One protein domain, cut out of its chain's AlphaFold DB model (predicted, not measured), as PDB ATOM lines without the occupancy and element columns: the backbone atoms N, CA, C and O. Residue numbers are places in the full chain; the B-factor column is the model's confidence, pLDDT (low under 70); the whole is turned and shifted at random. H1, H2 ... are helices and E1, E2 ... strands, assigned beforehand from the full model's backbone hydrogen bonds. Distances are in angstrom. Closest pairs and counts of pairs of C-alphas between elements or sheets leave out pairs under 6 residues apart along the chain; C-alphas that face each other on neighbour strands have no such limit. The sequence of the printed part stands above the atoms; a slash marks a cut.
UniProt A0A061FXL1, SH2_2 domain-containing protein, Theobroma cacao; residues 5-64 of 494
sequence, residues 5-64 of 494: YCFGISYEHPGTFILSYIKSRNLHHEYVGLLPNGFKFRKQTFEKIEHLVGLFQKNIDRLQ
ATOM      1  N   TYR A   5     -15.722 -92.660 -12.076       96.94
ATOM      2  CA  TYR A   5     -15.481 -93.007 -13.470       96.94
ATOM      3  C   TYR A   5     -15.329 -94.523 -13.629       96.94
ATOM      4  O   TYR A   5     -14.922 -95.215 -12.695       96.94
ATOM      5  N   CYS A   6     -15.645 -95.032 -14.815       97.38
ATOM      6  CA  CYS A   6     -15.458 -96.427 -15.195       97.38
ATOM      7  C   CYS A   6     -14.993 -96.534 -16.654       97.38
ATOM      8  O   CYS A   6     -15.229 -95.639 -17.468       97.38
ATOM      9  N   PHE A   7     -14.330 -97.642 -16.978       97.75
ATOM     10  CA  PHE A   7     -13.988 -98.006 -18.350       97.75
ATOM     11  C   PHE A   7     -14.920 -99.124 -18.820       97.75
ATOM     12  O   PHE A   7     -15.112-100.107 -18.109       97.75
ATOM     13  N   GLY A   8     -15.483 -98.974 -20.018       97.69
ATOM     14  CA  GLY A   8     -16.221-100.017 -20.730       97.69
ATOM     15  C   GLY A   8     -15.563-100.353 -22.068       97.69
ATOM     16  O   GLY A   8     -14.803 -99.553 -22.612       97.69
ATOM     17  N   ILE A   9     -15.866-101.526 -22.619       97.38
ATOM     18  CA  ILE A   9     -15.450-101.918 -23.973       97.38
ATOM     19  C   ILE A   9     -16.413-101.283 -24.986       97.38
ATOM     20  O   ILE A   9     -17.628-101.356 -24.805       97.38
ATOM     21  N   SER A  10     -15.888-100.665 -26.050       97.38
ATOM     22  CA  SER A  10     -16.722-100.180 -27.153       97.38
ATOM     23  C   SER A  10     -16.944-101.287 -28.182       97.38
ATOM     24  O   SER A  10     -16.012-101.696 -28.873       97.38
ATOM     25  N   TYR A  11     -18.187-101.750 -28.314       96.88
ATOM     26  CA  TYR A  11     -18.584-102.683 -29.376       96.88
ATOM     27  C   TYR A  11     -18.840-101.978 -30.718       96.88
ATOM     28  O   TYR A  11     -18.715-102.595 -31.771       96.88
ATOM     29  N   GLU A  12     -19.169-100.682 -30.695       96.81
ATOM     30  CA  GLU A  12     -19.409 -99.875 -31.900       96.81
ATOM     31  C   GLU A  12     -18.099 -99.440 -32.578       96.81
ATOM     32  O   GLU A  12     -18.032 -99.273 -33.798       96.81
ATOM     33  N   HIS A  13     -17.033 -99.261 -31.792       96.50
ATOM     34  CA  HIS A  13     -15.720 -98.824 -32.259       96.50
ATOM     35  C   HIS A  13     -14.644 -99.805 -31.760       96.50
ATOM     36  O   HIS A  13     -14.020 -99.548 -30.722       96.50
ATOM     37  N   PRO A  14     -14.429-100.940 -32.459       96.88
ATOM     38  CA  PRO A  14     -13.450-101.945 -32.053       96.88
ATOM     39  C   PRO A  14     -12.044-101.340 -31.968       96.88
ATOM     40  O   PRO A  14     -11.668-100.479 -32.763       96.88
ATOM     41  N   GLY A  15     -11.270-101.775 -30.972       96.75
ATOM     42  CA  GLY A  15      -9.996-101.136 -30.630       96.75
ATOM     43  C   GLY A  15     -10.149 -99.827 -29.843       96.75
ATOM     44  O   GLY A  15      -9.206 -99.039 -29.787       96.75
ATOM     45  N   THR A  16     -11.305 -99.570 -29.217       97.88
ATOM     46  CA  THR A  16     -11.481 -98.444 -28.286       97.88
ATOM     47  C   THR A  16     -12.197 -98.855 -26.995       97.88
ATOM     48  O   THR A  16     -13.043 -99.751 -26.979       97.88
ATOM     49  N   PHE A  17     -11.870 -98.166 -25.904       97.88
ATOM     50  CA  PHE A  17     -12.625 -98.180 -24.654       97.88
ATOM     51  C   PHE A  17     -13.459 -96.905 -24.519       97.88
ATOM     52  O   PHE A  17     -13.108 -95.853 -25.059       97.88
ATOM     53  N   ILE A  18     -14.528 -96.984 -23.731       97.69
ATOM     54  CA  ILE A  18     -15.364 -95.849 -23.339       97.69
ATOM     55  C   ILE A  18     -15.041 -95.500 -21.887       97.69
ATOM     56  O   ILE A  18     -15.408 -96.236 -20.970       97.69
ATOM     57  N   LEU A  19     -14.366 -94.373 -21.666       97.50
ATOM     58  CA  LEU A  19     -14.209 -93.775 -20.344       97.50
ATOM     59  C   LEU A  19     -15.480 -92.988 -20.020       97.50
ATOM     60  O   LEU A  19     -15.746 -91.946 -20.618       97.50
ATOM     61  N   SER A  20     -16.266 -93.500 -19.078       97.25
ATOM     62  CA  SER A  20     -17.529 -92.899 -18.650       97.25
ATOM     63  C   SER A  20     -17.364 -92.282 -17.265       97.25
ATOM     64  O   SER A  20     -16.830 -92.935 -16.370       97.25
ATOM     65  N   TYR A  21     -17.798 -91.038 -17.064       96.25
ATOM     66  CA  TYR A  21     -17.659 -90.348 -15.777       96.25
ATOM     67  C   TYR A  21     -18.805 -89.379 -15.487       96.25
ATOM     68  O   TYR A  21     -19.362 -88.749 -16.385       96.25
ATOM     69  N   ILE A  22     -19.134 -89.229 -14.202       94.19
ATOM     70  CA  ILE A  22     -20.170 -88.304 -13.727       94.19
ATOM     71  C   ILE A  22     -19.501 -87.264 -12.834       94.19
ATOM     72  O   ILE A  22     -19.257 -87.506 -11.652       94.19
ATOM     73  N   LYS A  23     -19.188 -86.092 -13.403       87.62
ATOM     74  CA  LYS A  23     -18.668 -84.965 -12.614       87.62
ATOM     75  C   LYS A  23     -19.785 -84.161 -11.939       87.62
ATOM     76  O   LYS A  23     -19.588 -83.650 -10.844       87.62
ATOM     77  N   SER A  24     -20.932 -83.998 -12.594       85.75
ATOM     78  CA  SER A  24     -22.052 -83.194 -12.086       85.75
ATOM     79  C   SER A  24     -23.362 -83.985 -12.169       85.75
ATOM     80  O   SER A  24     -23.425 -85.095 -11.655       85.75
ATOM     81  N   ARG A  25     -24.407 -83.447 -12.808       88.25
ATOM     82  CA  ARG A  25     -25.636 -84.188 -13.140       88.25
ATOM     83  C   ARG A  25     -25.556 -84.899 -14.493       88.25
ATOM     84  O   ARG A  25     -26.394 -85.744 -14.776       88.25
ATOM     85  N   ASN A  26     -24.563 -84.556 -15.313       91.12
ATOM     86  CA  ASN A  26     -24.424 -85.084 -16.664       91.12
ATOM     87  C   ASN A  26     -23.397 -86.220 -16.684       91.12
ATOM     88  O   ASN A  26     -22.291 -86.081 -16.148       91.12
ATOM     89  N   LEU A  27     -23.773 -87.326 -17.323       94.44
ATOM     90  CA  LEU A  27     -22.871 -88.415 -17.675       94.44
ATOM     91  C   LEU A  27     -22.069 -88.008 -18.914       94.44
ATOM     92  O   LEU A  27     -22.635 -87.571 -19.915       94.44
ATOM     93  N   HIS A  28     -20.751 -88.140 -18.835       94.31
ATOM     94  CA  HIS A  28     -19.832 -87.876 -19.933       94.31
ATOM     95  C   HIS A  28     -19.198 -89.185 -20.394       94.31
ATOM     96  O   HIS A  28     -18.774 -89.989 -19.565       94.31
ATOM     97  N   HIS A  29     -19.105 -89.366 -21.709       95.44
ATOM     98  CA  HIS A  29     -18.412 -90.482 -22.345       95.44
ATOM     99  C   HIS A  29     -17.286 -89.938 -23.219       95.44
ATOM    100  O   HIS A  29     -17.502 -89.025 -24.018       95.44
ATOM    101  N   GLU A  30     -16.089 -90.498 -23.081       96.00
ATOM    102  CA  GLU A  30     -14.941 -90.174 -23.920       96.00
ATOM    103  C   GLU A  30     -14.267 -91.451 -24.415       96.00
ATOM    104  O   GLU A  30     -14.035 -92.386 -23.651       96.00
ATOM    105  N   TYR A  31     -13.929 -91.487 -25.702       97.25
ATOM    106  CA  TYR A  31     -13.268 -92.640 -26.302       97.25
ATOM    107  C   TYR A  31     -11.757 -92.620 -26.043       97.25
ATOM    108  O   TYR A  31     -11.075 -91.610 -26.253       97.25
ATOM    109  N   VAL A  32     -11.233 -93.769 -25.625       98.12
ATOM    110  CA  VAL A  32      -9.805 -94.064 -25.488       98.12
ATOM    111  C   VAL A  32      -9.449 -95.086 -26.561       98.12
ATOM    112  O   VAL A  32      -9.930 -96.215 -26.519       98.12
ATOM    113  N   GLY A  33      -8.615 -94.713 -27.528       98.06
ATOM    114  CA  GLY A  33      -8.122 -95.658 -28.531       98.06
ATOM    115  C   GLY A  33      -7.049 -96.573 -27.951       98.06
ATOM    116  O   GLY A  33      -6.150 -96.095 -27.261       98.06
ATOM    117  N   LEU A  34      -7.110 -97.865 -28.258       97.81
ATOM    118  CA  LEU A  34      -5.975 -98.771 -28.105       97.81
ATOM    119  C   LEU A  34      -4.975 -98.523 -29.239       97.81
ATOM    120  O   LEU A  34      -5.349 -98.360 -30.400       97.81
ATOM    121  N   LEU A  35      -3.696 -98.510 -28.891       97.38
ATOM    122  CA  LEU A  35      -2.571 -98.542 -29.815       97.38
ATOM    123  C   LEU A  35      -1.690 -99.749 -29.460       97.38
ATOM    124  O   LEU A  35      -1.643-100.133 -28.292       97.38
ATOM    125  N   PRO A  36      -0.919-100.312 -30.409       97.62
ATOM    126  CA  PRO A  36       0.032-101.387 -30.106       97.62
ATOM    127  C   PRO A  36       1.059-101.021 -29.019       97.62
ATOM    128  O   PRO A  36       1.598-101.898 -28.359       97.62
ATOM    129  N   ASN A  37       1.315 -99.722 -28.830       96.94
ATOM    130  CA  ASN A  37       2.229 -99.154 -27.839       96.94
ATOM    131  C   ASN A  37       1.517 -98.375 -26.709       96.94
ATOM    132  O   ASN A  37       2.125 -97.489 -26.108       96.94
ATOM    133  N   GLY A  38       0.234 -98.655 -26.438       96.88
ATOM    134  CA  GLY A  38      -0.495 -98.104 -25.289       96.88
ATOM    135  C   GLY A  38      -1.880 -97.543 -25.627       96.88
ATOM    136  O   GLY A  38      -2.698 -98.187 -26.277       96.88
ATOM    137  N   PHE A  39      -2.168 -96.332 -25.155       98.12
ATOM    138  CA  PHE A  39      -3.507 -95.741 -25.135       98.12
ATOM    139  C   PHE A  39      -3.506 -94.322 -25.706       98.12
ATOM    140  O   PHE A  39      -2.722 -93.469 -25.291       98.12
ATOM    141  N   LYS A  40      -4.430 -94.019 -26.616       97.50
ATOM    142  CA  LYS A  40      -4.656 -92.674 -27.153       97.50
ATOM    143  C   LYS A  40      -5.890 -92.055 -26.511       97.50
ATOM    144  O   LYS A  40      -7.014 -92.446 -26.819       97.50
ATOM    145  N   PHE A  41      -5.691 -91.043 -25.675       97.06
ATOM    146  CA  PHE A  41      -6.776 -90.261 -25.089       97.06
ATOM    147  C   PHE A  41      -6.762 -88.844 -25.664       97.06
ATOM    148  O   PHE A  41      -5.801 -88.083 -25.508       97.06
ATOM    149  N   ARG A  42      -7.842 -88.489 -26.369       93.56
ATOM    150  CA  ARG A  42      -7.988 -87.224 -27.108       93.56
ATOM    151  C   ARG A  42      -6.855 -87.019 -28.131       93.56
ATOM    152  O   ARG A  42      -6.861 -87.626 -29.198       93.56
ATOM    153  N   LYS A  43      -5.889 -86.149 -27.814       95.06
ATOM    154  CA  LYS A  43      -4.725 -85.799 -28.649       95.06
ATOM    155  C   LYS A  43      -3.390 -86.281 -28.065       95.06
ATOM    156  O   LYS A  43      -2.350 -85.946 -28.615       95.06
ATOM    157  N   GLN A  44      -3.408 -87.019 -26.955       96.44
ATOM    158  CA  GLN A  44      -2.206 -87.488 -26.265       96.44
ATOM    159  C   GLN A  44      -2.157 -89.018 -26.252       96.44
ATOM    160  O   GLN A  44      -3.192 -89.687 -26.214       96.44
ATOM    161  N   THR A  45      -0.945 -89.559 -26.308       97.88
ATOM    162  CA  THR A  45      -0.656 -90.994 -26.259       97.88
ATOM    163  C   THR A  45       0.068 -91.326 -24.962       97.88
ATOM    164  O   THR A  45       0.990 -90.616 -24.568       97.88
ATOM    165  N   PHE A  46      -0.348 -92.408 -24.317       98.12
ATOM    166  CA  PHE A  46       0.126 -92.864 -23.020       98.12
ATOM    167  C   PHE A  46       0.524 -94.326 -23.134       98.12
ATOM    168  O   PHE A  46      -0.313 -95.161 -23.450       98.12
ATOM    169  N   GLU A  47       1.780 -94.640 -22.852       98.12
ATOM    170  CA  GLU A  47       2.269 -96.021 -22.831       98.12
ATOM    171  C   GLU A  47       1.583 -96.844 -21.724       98.12
ATOM    172  O   GLU A  47       1.138 -97.966 -21.946       98.12
ATOM    173  N   LYS A  48       1.414 -96.239 -20.539       98.06
ATOM    174  CA  LYS A  48       0.798 -96.854 -19.356       98.06
ATOM    175  C   LYS A  48      -0.562 -96.238 -19.042       98.06
ATOM    176  O   LYS A  48      -0.724 -95.015 -19.080       98.06
ATOM    177  N   ILE A  49      -1.519 -97.076 -18.639       97.06
ATOM    178  CA  ILE A  49      -2.870 -96.641 -18.246       97.06
ATOM    179  C   ILE A  49      -2.854 -95.693 -17.036       97.06
ATOM    180  O   ILE A  49      -3.643 -94.754 -16.976       97.06
ATOM    181  N   GLU A  50      -1.896 -95.863 -16.124       97.56
ATOM    182  CA  GLU A  50      -1.665 -94.991 -14.964       97.56
ATOM    183  C   GLU A  50      -1.442 -93.528 -15.371       97.56
ATOM    184  O   GLU A  50      -2.002 -92.618 -14.760       97.56
ATOM    185  N   HIS A  51      -0.679 -93.284 -16.444       97.31
ATOM    186  CA  HIS A  51      -0.406 -91.932 -16.937       97.31
ATOM    187  C   HIS A  51      -1.660 -91.296 -17.556       97.31
ATOM    188  O   HIS A  51      -1.916 -90.109 -17.345       97.31
ATOM    189  N   LEU A  52      -2.468 -92.088 -18.273       96.88
ATOM    190  CA  LEU A  52      -3.764 -91.656 -18.804       96.88
ATOM    191  C   LEU A  52      -4.720 -91.287 -17.665       96.88
ATOM    192  O   LEU A  52      -5.313 -90.209 -17.688       96.88
ATOM    193  N   VAL A  53      -4.844 -92.151 -16.654       96.19
ATOM    194  CA  VAL A  53      -5.719 -91.939 -15.491       96.19
ATOM    195  C   VAL A  53      -5.258 -90.733 -14.670       96.19
ATOM    196  O   VAL A  53      -6.083 -89.885 -14.334       96.19
ATOM    197  N   GLY A  54      -3.955 -90.586 -14.417       95.62
ATOM    198  CA  GLY A  54      -3.396 -89.418 -13.730       95.62
ATOM    199  C   GLY A  54      -3.636 -88.112 -14.493       95.62
ATOM    200  O   GLY A  54      -4.011 -87.098 -13.896       95.62
ATOM    201  N   LEU A  55      -3.504 -88.125 -15.826       94.81
ATOM    202  CA  LEU A  55      -3.813 -86.964 -16.659       94.81
ATOM    203  C   LEU A  55      -5.315 -86.644 -16.688       94.81
ATOM    204  O   LEU A  55      -5.691 -85.471 -16.647       94.81
ATOM    205  N   PHE A  56      -6.170 -87.666 -16.741       94.94
ATOM    206  CA  PHE A  56      -7.620 -87.521 -16.660       94.94
ATOM    207  C   PHE A  56      -8.034 -86.891 -15.324       94.94
ATOM    208  O   PHE A  56      -8.664 -85.835 -15.331       94.94
ATOM    209  N   GLN A  57      -7.598 -87.458 -14.194       93.69
ATOM    210  CA  GLN A  57      -7.884 -86.939 -12.853       93.69
ATOM    211  C   GLN A  57      -7.399 -85.490 -12.682       93.69
ATOM    212  O   GLN A  57      -8.157 -84.641 -12.220       93.69
ATOM    213  N   LYS A  58      -6.176 -85.167 -13.131       92.75
ATOM    214  CA  LYS A  58      -5.619 -83.803 -13.065       92.75
ATOM    215  C   LYS A  58      -6.384 -82.790 -13.925       92.75
ATOM    216  O   LYS A  58      -6.440 -81.612 -13.579       92.75
ATOM    217  N   ASN A  59      -6.947 -83.221 -15.054       90.44
ATOM    218  CA  ASN A  59      -7.662 -82.336 -15.971       90.44
ATOM    219  C   ASN A  59      -9.172 -82.286 -15.742       90.44
ATOM    220  O   ASN A  59      -9.783 -81.346 -16.243       90.44
ATOM    221  N   ILE A  60      -9.767 -83.217 -14.983       88.62
ATOM    222  CA  ILE A  60     -11.222 -83.340 -14.777       88.62
ATOM    223  C   ILE A  60     -11.875 -82.032 -14.306       88.62
ATOM    224  O   ILE A  60     -13.021 -81.729 -14.649       88.62
ATOM    225  N   ASP A  61     -11.115 -81.202 -13.588       83.44
ATOM    226  CA  ASP A  61     -11.558 -79.876 -13.185       83.44
ATOM    227  C   ASP A  61     -11.557 -78.845 -14.312       83.44
ATOM    228  O   ASP A  61     -12.525 -78.105 -14.469       83.44
ATOM    229  N   ARG A  62     -10.557 -78.886 -15.191       79.50
ATOM    230  CA  ARG A  62     -10.447 -78.009 -16.365       79.50
ATOM    231  C   ARG A  62     -11.405 -78.386 -17.499       79.50
ATOM    232  O   ARG A  62     -11.750 -77.517 -18.298       79.50
ATOM    233  N   LEU A  63     -11.869 -79.641 -17.562       67.88
ATOM    234  CA  LEU A  63     -12.751 -80.123 -18.639       67.88
ATOM    235  C   LEU A  63     -14.065 -79.336 -18.754       67.88
ATOM    236  O   LEU A  63     -14.586 -79.195 -19.860       67.88
ATOM    237  N   GLN A  64     -14.563 -78.767 -17.650       61.06
ATOM    238  CA  GLN A  64     -15.824 -78.014 -17.625       61.06
ATOM    239  C   GLN A  64     -15.830 -76.771 -18.525       61.06
ATOM    240  O   GLN A  64     -16.890 -76.401 -19.022       61.06
TER     241      GLN A  64
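What this domain is: This is residues 5 to 64 of the 494 residues of the protein "SH2_2 domain-containing protein" of Theobroma cacao (UniProt A0A061FXL1). A single strongly twisted sheet of five antiparallel strands curls over, with its two short last strands E4 and E5 forming a small hairpin, and one helix, H1, packs over one face of the sheet, mostly at that E4 and E5 end. The long strand E3 makes the longest axis, joining the E1 and E2 part of the sheet to the short E4 and E5 part. The printed part has 60 residues, with five named strands followed by one named helix, in the order E1 E2 E3 E4 E5 H1; the sheet has the same strand order, and the class is mixed, helices and strands. The whole is compact, with a radius of gyration of the C-alphas of 11.5 A and spans of 34 by 25 by 17 A.

Where its parts are: E1 is residues 5 to 9, 13.8 A long from first to last C-alpha, and begins at C-alpha 5 (-15.481, -93.007, -13.470). E2 is residues 16 to 22, 19.8 A. E3 is residues 27 to 35, 25.7 A, and ends at C-alpha 35 (-2.571, -98.542, -29.815). E4 is residues 38 to 41, 10.1 A, and E5 is residues 44 to 46, 6.7 A. H1 is residues 49 to 59, 15.3 A, and ends at C-alpha 59 (-7.662, -82.336, -15.971).

How they stand to each other: The five strands form a meander, each strand the antiparallel neighbour of the one before, with E1 and E5 as edge strands. E1 and E2 are a hairpin at 154 degrees, with N 6 and O 20 at 2.9 A, within hydrogen-bond range. E2 and E3 are a hairpin at 154 degrees, with N 19 and O 30 at 2.8 A. E3 and E4 are a hairpin at 143 degrees, with N 35 and O 38 at 2.8 A. E4 and E5 are a hairpin at 151 degrees, with N 39 and O 46 at 2.8 A. From edge to edge the strands' lines turn by 83 degrees and the way across the sheet turns by 67 degrees. H1 is on the sheet, in two layers, the helix on one face. The closest C-alphas of E4 and H1 are those of Phe 39 and Ile 49, 7.0 A apart; those of E5 and H1 are Phe 46 and Leu 52, 5.9 A apart. E1 is apart from E4 and from E5, and E2 is apart from E5. In H1 every O i to N i+4 pair is within hydrogen-bond range.

The domain as a whole: The two C-alphas farthest apart are those of Arg 25 and Pro 36, 35.2 A. The printed part has no cut. The link from E1 to E2 is short, the other links are tight, and no link is long. The mean pLDDT of the printed part is 94.3; residues 63 to 64 are under 70.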